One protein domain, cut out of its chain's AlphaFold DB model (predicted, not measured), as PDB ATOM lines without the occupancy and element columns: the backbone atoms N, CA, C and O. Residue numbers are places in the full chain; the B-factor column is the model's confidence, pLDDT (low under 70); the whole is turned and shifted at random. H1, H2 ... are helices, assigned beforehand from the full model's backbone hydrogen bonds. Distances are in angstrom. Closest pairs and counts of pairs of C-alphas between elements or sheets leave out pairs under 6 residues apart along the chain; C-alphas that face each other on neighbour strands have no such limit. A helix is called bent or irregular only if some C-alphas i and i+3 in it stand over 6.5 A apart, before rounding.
ATOM      1  N   GLU A 167     114.347 196.851 106.046       70.25
ATOM      2  CA  GLU A 167     115.556 197.484 106.553       70.25
ATOM      3  C   GLU A 167     115.259 198.674 107.486       70.25
ATOM      4  O   GLU A 167     115.825 198.776 108.572       70.25
ATOM      5  N   GLU A 168     114.317 199.549 107.132       77.06
ATOM      6  CA  GLU A 168     113.853 200.616 108.029       77.06
ATOM      7  C   GLU A 168     113.164 200.065 109.285       77.06
ATOM      8  O   GLU A 168     113.329 200.639 110.360       77.06
ATOM      9  N   LEU A 169     112.437 198.947 109.186       78.19
ATOM     10  CA  LEU A 169     111.901 198.262 110.364       78.19
ATOM     11  C   LEU A 169     113.024 197.756 111.264       78.19
ATOM     12  O   LEU A 169     112.980 198.005 112.464       78.19
ATOM     13  N   ARG A 170     114.027 197.075 110.701       78.06
ATOM     14  CA  ARG A 170     115.181 196.565 111.456       78.06
ATOM     15  C   ARG A 170     115.882 197.700 112.202       78.06
ATOM     16  O   ARG A 170     115.998 197.625 113.421       78.06
ATOM     17  N   ARG A 171     116.197 198.800 111.512       84.56
ATOM     18  CA  ARG A 171     116.765 200.010 112.137       84.56
ATOM     19  C   ARG A 171     115.859 200.607 113.211       84.56
ATOM     20  O   ARG A 171     116.341 201.088 114.232       84.56
ATOM     21  N   SER A 172     114.543 200.594 112.999       88.56
ATOM     22  CA  SER A 172     113.589 201.055 114.011       88.56
ATOM     23  C   SER A 172     113.643 200.169 115.256       88.56
ATOM     24  O   SER A 172     113.724 200.687 116.366       88.56
ATOM     25  N   LEU A 173     113.655 198.844 115.091       86.06
ATOM     26  CA  LEU A 173     113.693 197.873 116.189       86.06
ATOM     27  C   LEU A 173     115.019 197.881 116.967       86.06
ATOM     28  O   LEU A 173     115.018 197.557 118.152       86.06
ATOM     29  N   GLU A 174     116.119 198.319 116.353       88.38
ATOM     30  CA  GLU A 174     117.390 198.590 117.043       88.38
ATOM     31  C   GLU A 174     117.296 199.772 118.027       88.38
ATOM     32  O   GLU A 174     118.091 199.876 118.966       88.38
ATOM     33  N   ASN A 175     116.302 200.655 117.877       91.88
ATOM     34  CA  ASN A 175     116.091 201.776 118.784       91.88
ATOM     35  C   ASN A 175     115.436 201.320 120.104       91.88
ATOM     36  O   ASN A 175     114.215 201.321 120.284       91.88
ATOM     37  N   ILE A 176     116.278 200.974 121.081       88.44
ATOM     38  CA  ILE A 176     115.865 200.521 122.419       88.44
ATOM     39  C   ILE A 176     114.986 201.541 123.147       88.44
ATOM     40  O   ILE A 176     114.005 201.152 123.788       88.44
ATOM     41  N   ALA A 177     115.297 202.834 123.034       91.81
ATOM     42  CA  ALA A 177     114.521 203.894 123.674       91.81
ATOM     43  C   ALA A 177     113.099 203.989 123.095       91.81
ATOM     44  O   ALA A 177     112.138 204.204 123.843       91.81
ATOM     45  N   LEU A 178     112.955 203.766 121.785       93.81
ATOM     46  CA  LEU A 178     111.669 203.715 121.095       93.81
ATOM     47  C   LEU A 178     110.813 202.548 121.582       93.81
ATOM     48  O   LEU A 178     109.685 202.765 122.026       93.81
ATOM     49  N   THR A 179     111.366 201.334 121.608       91.69
ATOM     50  CA  THR A 179     110.649 200.154 122.119       91.69
ATOM     51  C   THR A 179     110.270 200.307 123.591       91.69
ATOM     52  O   THR A 179     109.152 199.962 123.971       91.69
ATOM     53  N   ARG A 180     111.153 200.867 124.430       91.25
ATOM     54  CA  ARG A 180     110.851 201.130 125.847       91.25
ATOM     55  C   ARG A 180     109.700 202.123 126.003       91.25
ATOM     56  O   ARG A 180     108.763 201.848 126.742       91.25
ATOM     57  N   SER A 181     109.724 203.213 125.239       93.69
ATOM     58  CA  SER A 181     108.626 204.185 125.219       93.69
ATOM     59  C   SER A 181     107.302 203.567 124.772       93.69
ATOM     60  O   SER A 181     106.254 203.915 125.301       93.69
ATOM     61  N   VAL A 182     107.324 202.652 123.799       92.56
ATOM     62  CA  VAL A 182     106.118 201.922 123.386       92.56
ATOM     63  C   VAL A 182     105.643 200.977 124.490       92.56
ATOM     64  O   VAL A 182     104.448 200.931 124.763       92.56
ATOM     65  N   LYS A 183     106.561 200.282 125.176       91.50
ATOM     66  CA  LYS A 183     106.245 199.419 126.324       91.50
ATOM     67  C   LYS A 183     105.528 200.180 127.439       91.50
ATOM     68  O   LYS A 183     104.564 199.672 127.999       91.50
ATOM     69  N   GLU A 184     105.964 201.402 127.730       92.00
ATOM     70  CA  GLU A 184     105.326 202.278 128.718       92.00
ATOM     71  C   GLU A 184     103.885 202.645 128.330       92.00
ATOM     72  O   GLU A 184     103.017 202.709 129.195       92.00
ATOM     73  N   LEU A 185     103.578 202.832 127.042       89.81
ATOM     74  CA  LEU A 185     102.213 203.160 126.600       89.81
ATOM     75  C   LEU A 185     101.210 202.025 126.801       89.81
ATOM     76  O   LEU A 185     100.017 202.281 126.988       89.81
ATOM     77  N   ILE A 186     101.697 200.790 126.701       90.62
ATOM     78  CA  ILE A 186     100.888 199.570 126.725       90.62
ATOM     79  C   ILE A 186     100.987 198.818 128.057       90.62
ATOM     80  O   ILE A 186     100.484 197.706 128.148       90.62
ATOM     81  N   HIS A 187     101.656 199.384 129.070       90.25
ATOM     82  CA  HIS A 187     101.993 198.682 130.317       90.25
ATOM     83  C   HIS A 187     100.774 198.197 131.122       90.25
ATOM     84  O   HIS A 187     100.897 197.284 131.931       90.25
ATOM     85  N   ASP A 188      99.626 198.837 130.927       89.06
ATOM     86  CA  ASP A 188      98.344 198.561 131.574       89.06
ATOM     87  C   ASP A 188      97.473 197.570 130.791       89.06
ATOM     88  O   ASP A 188      96.405 197.194 131.271       89.06
ATOM     89  N   LEU A 189      97.895 197.167 129.589       90.06
ATOM     90  CA  LEU A 189      97.197 196.170 128.785       90.06
ATOM     91  C   LEU A 189      97.753 194.780 129.090       90.06
ATOM     92  O   LEU A 189      98.971 194.575 129.112       90.06
ATOM     93  N   SER A 190      96.859 193.812 129.291       88.69
ATOM     94  CA  SER A 190      97.271 192.428 129.518       88.69
ATOM     95  C   SER A 190      97.923 191.834 128.264       88.69
ATOM     96  O   SER A 190      97.712 192.292 127.133       88.69
ATOM     97  N   HIS A 191      98.720 190.778 128.444       83.38
ATOM     98  CA  HIS A 191      99.336 190.085 127.314       83.38
ATOM     99  C   HIS A 191      98.278 189.470 126.382       83.38
ATOM    100  O   HIS A 191      98.438 189.490 125.160       83.38
ATOM    101  N   GLU A 192      97.178 188.968 126.945       83.69
ATOM    102  CA  GLU A 192      96.038 188.415 126.212       83.69
ATOM    103  C   GLU A 192      95.311 189.497 125.406       83.69
ATOM    104  O   GLU A 192      95.022 189.290 124.228       83.69
ATOM    105  N   GLU A 193      95.062 190.670 126.001       86.31
ATOM    106  CA  GLU A 193      94.442 191.804 125.304       86.31
ATOM    107  C   GLU A 193      95.302 192.269 124.125       86.31
ATOM    108  O   GLU A 193      94.809 192.424 123.006       86.31
ATOM    109  N   LEU A 194      96.604 192.455 124.358       85.50
ATOM    110  CA  LEU A 194      97.550 192.841 123.313       85.50
ATOM    111  C   LEU A 194      97.618 191.794 122.207       85.50
ATOM    112  O   LEU A 194      97.587 192.156 121.031       85.50
ATOM    113  N   SER A 195      97.654 190.510 122.569       80.62
ATOM    114  CA  SER A 195      97.621 189.414 121.600       80.62
ATOM    115  C   SER A 195      96.362 189.472 120.748       80.62
ATOM    116  O   SER A 195      96.466 189.401 119.529       80.62
ATOM    117  N   LEU A 196      95.192 189.715 121.344       81.81
ATOM    118  CA  LEU A 196      93.941 189.836 120.602       81.81
ATOM    119  C   LEU A 196      93.945 191.034 119.639       81.81
ATOM    120  O   LEU A 196      93.532 190.895 118.485       81.81
ATOM    121  N   TYR A 197      94.413 192.209 120.071       83.75
ATOM    122  CA  TYR A 197      94.477 193.397 119.204       83.75
ATOM    123  C   TYR A 197      95.435 193.200 118.035       83.75
ATOM    124  O   TYR A 197      95.116 193.537 116.894       83.75
ATOM    125  N   LEU A 198      96.598 192.623 118.316       77.81
ATOM    126  CA  LEU A 198      97.602 192.301 117.319       77.81
ATOM    127  C   LEU A 198      97.094 191.221 116.349       77.81
ATOM    128  O   LEU A 198      97.227 191.355 115.133       77.81
ATOM    129  N   GLU A 199      96.430 190.183 116.858       71.19
ATOM    130  CA  GLU A 199      95.814 189.140 116.042       71.19
ATOM    131  C   GLU A 199      94.706 189.679 115.150       71.19
ATOM    132  O   GLU A 199      94.622 189.311 113.986       71.19
ATOM    133  N   THR A 200      93.854 190.558 115.651       69.31
ATOM    134  CA  THR A 200      92.762 191.135 114.854       69.31
ATOM    135  C   THR A 200      93.215 192.304 113.983       69.31
ATOM    136  O   THR A 200      92.454 192.747 113.125       69.31
ATOM    137  N   CYS A 201      94.452 192.779 114.166       66.69
ATOM    138  CA  CYS A 201      94.946 194.039 113.608       66.69
ATOM    139  C   CYS A 201      93.993 195.210 113.895       66.69
ATOM    140  O   CYS A 201      93.852 196.120 113.078       66.69
ATOM    141  N   ASP A 202      93.334 195.192 115.058       75.00
ATOM    142  CA  ASP A 202      92.367 196.209 115.460       75.00
ATOM    143  C   ASP A 202      93.094 197.458 115.980       75.00
ATOM    144  O   ASP A 202      93.103 197.792 117.169       75.00
ATOM    145  N   GLN A 203      93.746 198.152 115.042       75.50
ATOM    146  CA  GLN A 203      94.454 199.402 115.298       75.50
ATOM    147  C   GLN A 203      93.513 200.441 115.899       75.50
ATOM    148  O   GLN A 203      93.943 201.232 116.726       75.50
ATOM    149  N   TYR A 204      92.234 200.445 115.521       77.81
ATOM    150  CA  TYR A 204      91.273 201.408 116.039       77.81
ATOM    151  C   TYR A 204      91.105 201.273 117.555       77.81
ATOM    152  O   TYR A 204      91.306 202.253 118.278       77.81
ATOM    153  N   ARG A 205      90.815 200.066 118.058       79.56
ATOM    154  CA  ARG A 205      90.685 199.839 119.507       79.56
ATOM    155  C   ARG A 205      91.984 200.112 120.249       79.56
ATOM    156  O   ARG A 205      91.957 200.722 121.316       79.56
ATOM    157  N   LEU A 206      93.117 199.721 119.671       82.69
ATOM    158  CA  LEU A 206      94.422 199.953 120.279       82.69
ATOM    159  C   LEU A 206      94.761 201.455 120.344       82.69
ATOM    160  O   LEU A 206      95.188 201.958 121.384       82.69
ATOM    161  N   ASN A 207      94.466 202.207 119.280       84.94
ATOM    162  CA  ASN A 207      94.628 203.659 119.235       84.94
ATOM    163  C   ASN A 207      93.738 204.360 120.265       84.94
ATOM    164  O   ASN A 207      94.201 205.299 120.904       84.94
ATOM    165  N   LEU A 208      92.496 203.910 120.481       85.75
ATOM    166  CA  LEU A 208      91.620 204.479 121.515       85.75
ATOM    167  C   LEU A 208      92.198 204.341 122.930       85.75
ATOM    168  O   LEU A 208      91.933 205.188 123.779       85.75
ATOM    169  N   ARG A 209      92.998 203.299 123.188       86.56
ATOM    170  CA  ARG A 209      93.653 203.066 124.486       86.56
ATOM    171  C   ARG A 209      94.954 203.855 124.628       86.56
ATOM    172  O   ARG A 209      95.255 204.348 125.711       86.56
ATOM    173  N   ILE A 210      95.720 203.983 123.543       86.38
ATOM    174  CA  ILE A 210      97.043 204.625 123.549       86.38
ATOM    175  C   ILE A 210      96.945 206.143 123.395       86.38
ATOM    176  O   ILE A 210      97.616 206.876 124.116       86.38
ATOM    177  N   LYS A 211      96.111 206.634 122.472       85.62
ATOM    178  CA  LYS A 211      96.042 208.054 122.097       85.62
ATOM    179  C   LYS A 211      95.796 208.997 123.281       85.62
ATOM    180  O   LYS A 211      96.488 210.010 123.334       85.62
ATOM    181  N   PRO A 212      94.909 208.693 124.252       88.19
ATOM    182  CA  PRO A 212      94.702 209.563 125.412       88.19
ATOM    183  C   PRO A 212      95.942 209.743 126.301       88.19
ATOM    184  O   PRO A 212      95.975 210.659 127.114       88.19
ATOM    185  N   LYS A 213      96.955 208.878 126.164       88.50
ATOM    186  CA  LYS A 213      98.192 208.896 126.959       88.50
ATOM    187  C   LYS A 213      99.328 209.673 126.290       88.50
ATOM    188  O   LYS A 213     100.412 209.781 126.859       88.50
ATOM    189  N   LEU A 214      99.125 210.159 125.065       90.44
ATOM    190  CA  LEU A 214     100.165 210.824 124.289       90.44
ATOM    191  C   LEU A 214     100.118 212.342 124.483       90.44
ATOM    192  O   LEU A 214      99.112 212.975 124.173       90.44
ATOM    193  N   SER A 215     101.234 212.931 124.914       92.25
ATOM    194  CA  SER A 215     101.456 214.377 124.800       92.25
ATOM    195  C   SER A 215     101.745 214.771 123.347       92.25
ATOM    196  O   SER A 215     102.158 213.935 122.541       92.25
ATOM    197  N   GLU A 216     101.589 216.052 123.002       91.56
ATOM    198  CA  GLU A 216     101.920 216.560 121.660       91.56
ATOM    199  C   GLU A 216     103.384 216.300 121.279       91.56
ATOM    200  O   GLU A 216     103.668 215.872 120.160       91.56
ATOM    201  N   GLU A 217     104.303 216.466 122.232       93.44
ATOM    202  CA  GLU A 217     105.720 216.138 122.056       93.44
ATOM    203  C   GLU A 217     105.908 214.649 121.738       93.44
ATOM    204  O   GLU A 217     106.611 214.287 120.792       93.44
ATOM    205  N   LYS A 218     105.216 213.767 122.473       92.88
ATOM    206  CA  LYS A 218     105.285 212.323 122.238       92.88
ATOM    207  C   LYS A 218     104.689 211.945 120.882       92.88
ATOM    208  O   LYS A 218     105.235 211.078 120.201       92.88
ATOM    209  N   ILE A 219     103.613 212.611 120.458       91.31
ATOM    210  CA  ILE A 219     103.020 212.449 119.124       91.31
ATOM    211  C   ILE A 219     104.033 212.843 118.047       91.31
ATOM    212  O   ILE A 219     104.251 212.074 117.112       91.31
ATOM    213  N   ALA A 220     104.659 214.015 118.169       90.81
ATOM    214  CA  ALA A 220     105.655 214.486 117.212       90.81
ATOM    215  C   ALA A 220     106.844 213.518 117.127       90.81
ATOM    216  O   ALA A 220     107.250 213.122 116.032       90.81
ATOM    217  N   TRP A 221     107.335 213.057 118.278       93.75
ATOM    218  CA  TRP A 221     108.428 212.096 118.351       93.75
ATOM    219  C   TRP A 221     108.071 210.744 117.722       93.75
ATOM    220  O   TRP A 221     108.842 210.215 116.920       93.75
ATOM    221  N   PHE A 222     106.883 210.196 118.001       93.19
ATOM    222  CA  PHE A 222     106.437 208.948 117.378       93.19
ATOM    223  C   PHE A 222     106.164 209.086 115.881       93.19
ATOM    224  O   PHE A 222     106.423 208.136 115.143       93.19
ATOM    225  N   LYS A 223     105.692 210.244 115.407       89.56
ATOM    226  CA  LYS A 223     105.571 210.523 113.967       89.56
ATOM    227  C   LYS A 223     106.938 210.553 113.288       89.56
ATOM    228  O   LYS A 223     107.093 209.941 112.235       89.56
ATOM    229  N   ALA A 224     107.934 211.191 113.907       89.81
ATOM    230  CA  ALA A 224     109.303 211.231 113.386       89.81
ATOM    231  C   ALA A 224     109.922 209.827 113.251       89.81
ATOM    232  O   ALA A 224     110.667 209.570 112.311       89.81
ATOM    233  N   HIS A 225     109.545 208.901 114.137       90.50
ATOM    234  CA  HIS A 225     109.969 207.496 114.103       90.50
ATOM    235  C   HIS A 225     108.979 206.569 113.389       90.50
ATOM    236  O   HIS A 225     109.077 205.350 113.507       90.50
ATOM    237  N   LYS A 226     107.994 207.123 112.673       88.12
ATOM    238  CA  LYS A 226     106.963 206.366 111.953       88.12
ATOM    239  C   LYS A 226     106.196 205.357 112.824       88.12
ATOM    240  O   LYS A 226     105.626 204.432 112.267       88.12
ATOM    241  N   VAL A 227     106.133 205.497 114.152       88.69
ATOM    242  CA  VAL A 227     105.345 204.620 115.053       88.69
ATOM    243  C   VAL A 227     103.848 204.887 114.912       88.69
ATOM    244  O   VAL A 227     103.039 203.962 114.938       88.69
ATOM    245  N   ILE A 228     103.482 206.151 114.710       88.00
ATOM    246  CA  ILE A 228     102.119 206.576 114.384       88.00
ATOM    247  C   ILE A 228     102.128 207.392 113.092       88.00
ATOM    248  O   ILE A 228     103.106 208.069 112.776       88.00
ATOM    249  N   VAL A 229     101.022 207.353 112.360       81.94
ATOM    250  CA  VAL A 229     100.822 208.034 111.081       81.94
ATOM    251  C   VAL A 229      99.537 208.859 111.080       81.94
ATOM    252  O   VAL A 229      98.592 208.617 111.838       81.94
ATOM    253  N   GLY A 230      99.514 209.854 110.194       73.94
ATOM    254  CA  GLY A 230      98.355 210.707 109.950       73.94
ATOM    255  C   GLY A 230      98.001 211.657 111.099       73.94
ATOM    256  O   GLY A 230      98.646 211.721 112.150       73.94
ATOM    257  N   TYR A 231      96.938 212.430 110.885       64.44
ATOM    258  CA  TYR A 231      96.427 213.389 111.868       64.44
ATOM    259  C   TYR A 231      95.772 212.702 113.072       64.44
ATOM    260  O   TYR A 231      95.870 213.190 114.195       64.44
ATOM    261  N   ASN A 232      95.195 211.515 112.871       71.50
ATOM    262  CA  ASN A 232      94.478 210.795 113.921       71.50
ATOM    263  C   ASN A 232      95.376 210.033 114.903       71.50
ATOM    264  O   ASN A 232      94.835 209.480 115.861       71.50
ATOM    265  N   CYS A 233      96.704 210.075 114.724       78.06
ATOM    266  CA  CYS A 233      97.683 209.313 115.508       78.06
ATOM    267  C   CYS A 233      97.455 207.801 115.396       78.06
ATOM    268  O   CYS A 233      97.482 207.081 116.390       78.06
ATOM    269  N   THR A 234      97.189 207.332 114.179       83.44
ATOM    270  CA  THR A 234      96.947 205.916 113.915       83.44
ATOM    271  C   THR A 234      98.259 205.154 114.040       83.44
ATOM    272  O   THR A 234      99.230 205.545 113.400       83.44
ATOM    273  N   LEU A 235      98.316 204.076 114.823       84.75
ATOM    274  CA  LEU A 235      99.477 203.184 114.831       84.75
ATOM    275  C   LEU A 235      99.835 202.719 113.417       84.75
ATOM    276  O   LEU A 235      98.984 202.245 112.667       84.75
ATOM    277  N   SER A 236     101.111 202.840 113.071       82.31
ATOM    278  CA  SER A 236     101.661 202.249 111.857       82.31
ATOM    279  C   SER A 236     102.002 200.772 112.085       82.31
ATOM    280  O   SER A 236     101.990 200.283 113.219       82.31
ATOM    281  N   TYR A 237     102.418 200.068 111.030       77.31
ATOM    282  CA  TYR A 237     102.980 198.730 111.205       77.31
ATOM    283  C   TYR A 237     104.300 198.732 112.003       77.31
ATOM    284  O   TYR A 237     104.473 197.832 112.815       77.31
ATOM    285  N   ILE A 238     105.180 199.745 111.885       83.00
ATOM    286  CA  ILE A 238     106.355 199.893 112.779       83.00
ATOM    287  C   ILE A 238     105.889 199.965 114.235       83.00
ATOM    288  O   ILE A 238     106.449 199.296 115.101       83.00
ATOM    289  N   GLY A 239     104.837 200.740 114.514       87.62
ATOM    290  CA  GLY A 239     104.289 200.850 115.862       87.62
ATOM    291  C   GLY A 239     103.789 199.512 116.401       87.62
ATOM    292  O   GLY A 239     104.127 199.141 117.523       87.62
ATOM    293  N   LEU A 240     103.060 198.746 115.584       84.31
ATOM    294  CA  LEU A 240     102.625 197.391 115.943       84.31
ATOM    295  C   LEU A 240     103.813 196.455 116.221       84.31
ATOM    296  O   LEU A 240     103.757 195.674 117.168       84.31
ATOM    297  N   TRP A 241     104.905 196.569 115.463       82.94
ATOM    298  CA  TRP A 241     106.116 195.781 115.696       82.94
ATOM    299  C   TRP A 241     106.791 196.112 117.023       82.94
ATOM    300  O   TRP A 241     107.140 195.200 117.772       82.94
ATOM    301  N   HIS A 242     106.917 197.394 117.369       88.88
ATOM    302  CA  HIS A 242     107.429 197.778 118.684       88.88
ATOM    303  C   HIS A 242     106.537 197.267 119.820       88.88
ATOM    304  O   HIS A 242     107.062 196.834 120.843       88.88
ATOM    305  N   ILE A 243     105.209 197.249 119.641       89.38
ATOM    306  CA  ILE A 243     104.271 196.655 120.607       89.38
ATOM    307  C   ILE A 243     104.513 195.147 120.736       89.38
ATOM    308  O   ILE A 243     104.574 194.627 121.851       89.38
ATOM    309  N   ALA A 244     104.700 194.439 119.621       84.06
ATOM    310  CA  ALA A 244     104.996 193.010 119.631       84.06
ATOM    311  C   ALA A 244     106.321 192.708 120.354       84.06
ATOM    312  O   ALA A 244     106.351 191.811 121.200       84.06
ATOM    313  N   VAL A 245     107.397 193.468 120.084       85.69
ATOM    314  CA  VAL A 245     108.683 193.314 120.799       85.69
ATOM    315  C   VAL A 245     108.494 193.603 122.288       85.69
ATOM    316  O   VAL A 245     108.870 192.790 123.131       85.69
ATOM    317  N   ALA A 246     107.879 194.740 122.622       87.44
ATOM    318  CA  ALA A 246     107.685 195.191 123.997       87.44
ATOM    319  C   ALA A 246     106.873 194.200 124.846       87.44
ATOM    320  O   ALA A 246     107.160 194.028 126.034       87.44
ATOM    321  N   SER A 247     105.887 193.540 124.232       84.12
ATOM    322  CA  SER A 247     105.035 192.522 124.858       84.12
ATOM    323  C   SER A 247     105.605 191.103 124.784       84.12
ATOM    324  O   SER A 247     104.998 190.186 125.334       84.12
ATOM    325  N   ARG A 248     106.760 190.910 124.129       79.19
ATOM    326  CA  ARG A 248     107.377 189.598 123.860       79.19
ATOM    327  C   ARG A 248     106.415 188.619 123.180       79.19
ATOM    328  O   ARG A 248     106.418 187.425 123.474       79.19
ATOM    329  N   ASN A 249     105.583 189.121 122.270       73.31
ATOM    330  CA  ASN A 249     104.597 188.310 121.568       73.31
ATOM    331  C   ASN A 249     105.257 187.490 120.447       73.31
ATOM    332  O   ASN A 249     105.182 187.834 119.269       73.31
ATOM    333  N   ALA A 250     105.920 186.396 120.829       63.72
ATOM    334  CA  ALA A 250     106.611 185.495 119.908       63.72
ATOM    335  C   ALA A 250     105.682 184.939 118.818       63.72
ATOM    336  O   ALA A 250     106.120 184.704 117.696       63.72
ATOM    337  N   TYR A 251     104.392 184.779 119.127       61.84
ATOM    338  CA  TYR A 251     103.385 184.324 118.177       61.84
ATOM    339  C   TYR A 251     103.152 185.334 117.044       61.84
ATOM    340  O   TYR A 251     103.125 184.951 115.877       61.84
ATOM    341  N   PHE A 252     103.054 186.627 117.367       64.81
ATOM    342  CA  PHE A 252     102.957 187.697 116.376       64.81
ATOM    343  C   PHE A 252     104.182 187.705 115.445       64.81
ATOM    344  O   PHE A 252     104.030 187.746 114.227       64.81
ATOM    345  N   PHE A 253     105.394 187.569 115.995       58.88
ATOM    346  CA  PHE A 253     106.615 187.462 115.182       58.88
ATOM    347  C   PHE A 253     106.616 186.240 114.273       58.88
ATOM    348  O   PHE A 253     106.868 186.360 113.077       58.88
ATOM    349  N   ALA A 254     106.310 185.073 114.832       53.75
ATOM    350  CA  ALA A 254     106.358 183.816 114.107       53.75
ATOM    351  C   ALA A 254     105.315 183.755 112.975       53.75
ATOM    352  O   ALA A 254     105.552 183.127 111.945       53.75
ATOM    353  N   ARG A 255     104.175 184.439 113.147       51.84
ATOM    354  CA  ARG A 255     103.044 184.412 112.215       51.84
ATOM    355  C   ARG A 255     103.087 185.489 111.127       51.84
ATOM    356  O   ARG A 255     102.672 185.207 110.015       51.84
ATOM    357  N   TYR A 256     103.565 186.705 111.408       52.91
ATOM    358  CA  TYR A 256     103.428 187.838 110.467       52.91
ATOM    359  C   TYR A 256     104.658 188.157 109.631       52.91
ATOM    360  O   TYR A 256     104.680 189.143 108.902       52.91
ATOM    361  N   PHE A 257     105.677 187.320 109.729       45.03
ATOM    362  CA  PHE A 257     106.885 187.476 108.942       45.03
ATOM    363  C   PHE A 257     107.125 186.300 107.978       45.03
ATOM    364  O   PHE A 257     107.981 186.396 107.112       45.03
ATOM    365  N   GLY A 258     106.449 185.155 108.133       43.03
ATOM    366  CA  GLY A 258     106.951 183.896 107.548       43.03
ATOM    367  C   GLY A 258     108.332 183.492 108.102       43.03
ATOM    368  O   GLY A 258     108.935 182.517 107.661       43.03
ATOM    369  N   LEU A 259     108.834 184.222 109.109       45.31
ATOM    370  CA  LEU A 259     110.161 184.089 109.703       45.31
ATOM    371  C   LEU A 259     110.083 183.319 111.018       45.31
ATOM    372  O   LEU A 259     110.642 183.731 112.032       45.31
ATOM    373  N   TYR A 260     109.455 182.143 110.985       38.53
ATOM    374  CA  TYR A 260     109.647 181.152 112.051       38.53
ATOM    375  C   TYR A 260     111.146 180.834 112.263       38.53
ATOM    376  O   TYR A 260     111.524 180.357 113.327       38.53
ATOM    377  N   ASN A 261     111.999 181.168 111.279       46.38
ATOM    378  CA  ASN A 261     113.421 180.852 111.238       46.38
ATOM    379  C   ASN A 261     114.344 182.022 110.820       46.38
ATOM    380  O   ASN A 261     115.441 181.728 110.360       46.38
ATOM    381  N   ASP A 262     113.972 183.310 110.952       53.72
ATOM    382  CA  ASP A 262     114.974 184.397 110.809       53.72
ATOM    383  C   ASP A 262     115.712 184.599 112.142       53.72
ATOM    384  O   ASP A 262     115.143 185.169 113.086       53.72
ATOM    385  N   PRO A 263     116.974 184.139 112.263       56.75
ATOM    386  CA  PRO A 263     117.735 184.256 113.502       56.75
ATOM    387  C   PRO A 263     117.973 185.723 113.877       56.75
ATOM    388  O   PRO A 263     118.118 186.039 115.060       56.75
ATOM    389  N   GLU A 264     117.974 186.630 112.893       56.69
ATOM    390  CA  GLU A 264     118.202 188.048 113.126       56.69
ATOM    391  C   GLU A 264     117.040 188.725 113.842       56.69
ATOM    392  O   GLU A 264     117.270 189.693 114.553       56.69
ATOM    393  N   LEU A 265     115.803 188.243 113.711       57.09
ATOM    394  CA  LEU A 265     114.678 188.855 114.425       57.09
ATOM    395  C   LEU A 265     114.528 188.337 115.851       57.09
ATOM    396  O   LEU A 265     114.138 189.090 116.748       57.09
ATOM    397  N   LYS A 266     114.909 187.076 116.091       61.53
ATOM    398  CA  LYS A 266     114.975 186.503 117.442       61.53
ATOM    399  C   LYS A 266     115.894 187.328 118.351       61.53
ATOM    400  O   LYS A 266     115.563 187.526 119.521       61.53
ATOM    401  N   LYS A 267     116.975 187.893 117.791       72.19
ATOM    402  CA  LYS A 267     117.904 188.778 118.514       72.19
ATOM    403  C   LYS A 267     117.185 189.980 119.134       72.19
ATOM    404  O   LYS A 267     117.439 190.292 120.291       72.19
ATOM    405  N   TYR A 268     116.218 190.585 118.437       68.69
ATOM    406  CA  TYR A 268     115.488 191.741 118.965       68.69
ATOM    407  C   TYR A 268     114.553 191.367 120.109       68.69
ATOM    408  O   TYR A 268     114.412 192.156 121.031       68.69
ATOM    409  N   MET A 269     113.947 190.176 120.118       64.62
ATOM    410  CA  MET A 269     113.186 189.732 121.297       64.62
ATOM    411  C   MET A 269     114.096 189.435 122.493       64.62
ATOM    412  O   MET A 269     113.716 189.671 123.640       64.62
ATOM    413  N   ASP A 270     115.292 188.911 122.226       67.75
ATOM    414  CA  ASP A 270     116.268 188.559 123.251       67.75
ATOM    415  C   ASP A 270     116.969 189.793 123.852       67.75
ATOM    416  O   ASP A 270     117.306 189.770 125.034       67.75
ATOM    417  N   MET A 271     117.102 190.893 123.095       63.28
ATOM    418  CA  MET A 271     117.655 192.180 123.557       63.28
ATOM    419  C   MET A 271     116.880 192.827 124.715       63.28
ATOM    420  O   MET A 271     117.428 193.684 125.405       63.28
ATOM    421  N   TYR A 272     115.622 192.436 124.944       60.44
ATOM    422  CA  TYR A 272     114.783 192.970 126.028       60.44
ATOM    423  C   TYR A 272     114.457 191.917 127.099       60.44
ATOM    424  O   TYR A 272     113.440 192.036 127.795       60.44
TER     425      TYR A 272
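This is residues 167 to 272 of the 274 residues of an uncharacterized protein of Pedobacter caeni (UniProt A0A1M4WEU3). Short helices surround one helix, H6, in the middle of the body: H2 crosses it, H1, H3, H7 and H8 stand round it, and H5 and H8 lie toward opposite ends of the longest axis. Residues 225 to 236 form a loop between H5 and H6. The printed part has 106 residues with eight named helices, H1 to H8 in chain order, and no named strand, an all helix class. It is compact, with a radius of gyration of the C-alphas of 13.0 A and spans of 38 by 27 by 21 A.

H1, residues 167 to 173, touches H6, residues 237 to 246, at a steep tilt of 39 degrees; the closest C-alphas, of Leu 169 and Ile 238, are 6.3 A apart. H2, residues 176 to 185, touches H6 about perpendicular at 86 degrees, with the closest C-alphas, of Lys 183 and Ala 246, 5.0 A apart. H3, residues 191 to 200, only just touches H7, residues 250 to 256, with 3 pairs of C-alphas within 8 A, the closest Leu 198 and Phe 252 at 7.1 A. H4, residues 203 to 213, touches H3 only at the corner. H5, residues 216 to 224, touches no helix but is near H2. H8, residues 263 to 270, is close but not clearly touching H6. Every O i to N i+4 pair is within hydrogen-bond range in H1, H2, H3, H5, H6 and H7, against 5 of 7 in H4 and 2 of 4 in H8.

H1 begins at C-alpha 167, (115.556, 197.484, 106.553). H2 measures 14.5 A, H3 and H6 14.1 A each, and H4 15.5 A. H4 is only just irregular: C-alphas 209 and 212 are 6.6 A apart. H8 ends at C-alpha 270, (116.268, 188.559, 123.251).

The farthest C-alphas, of Glu 216 and Asn 261, are 38.9 A apart. The printed part has no cut, and H5 to H6 is the long link. Low-confidence residues include 250 to 266.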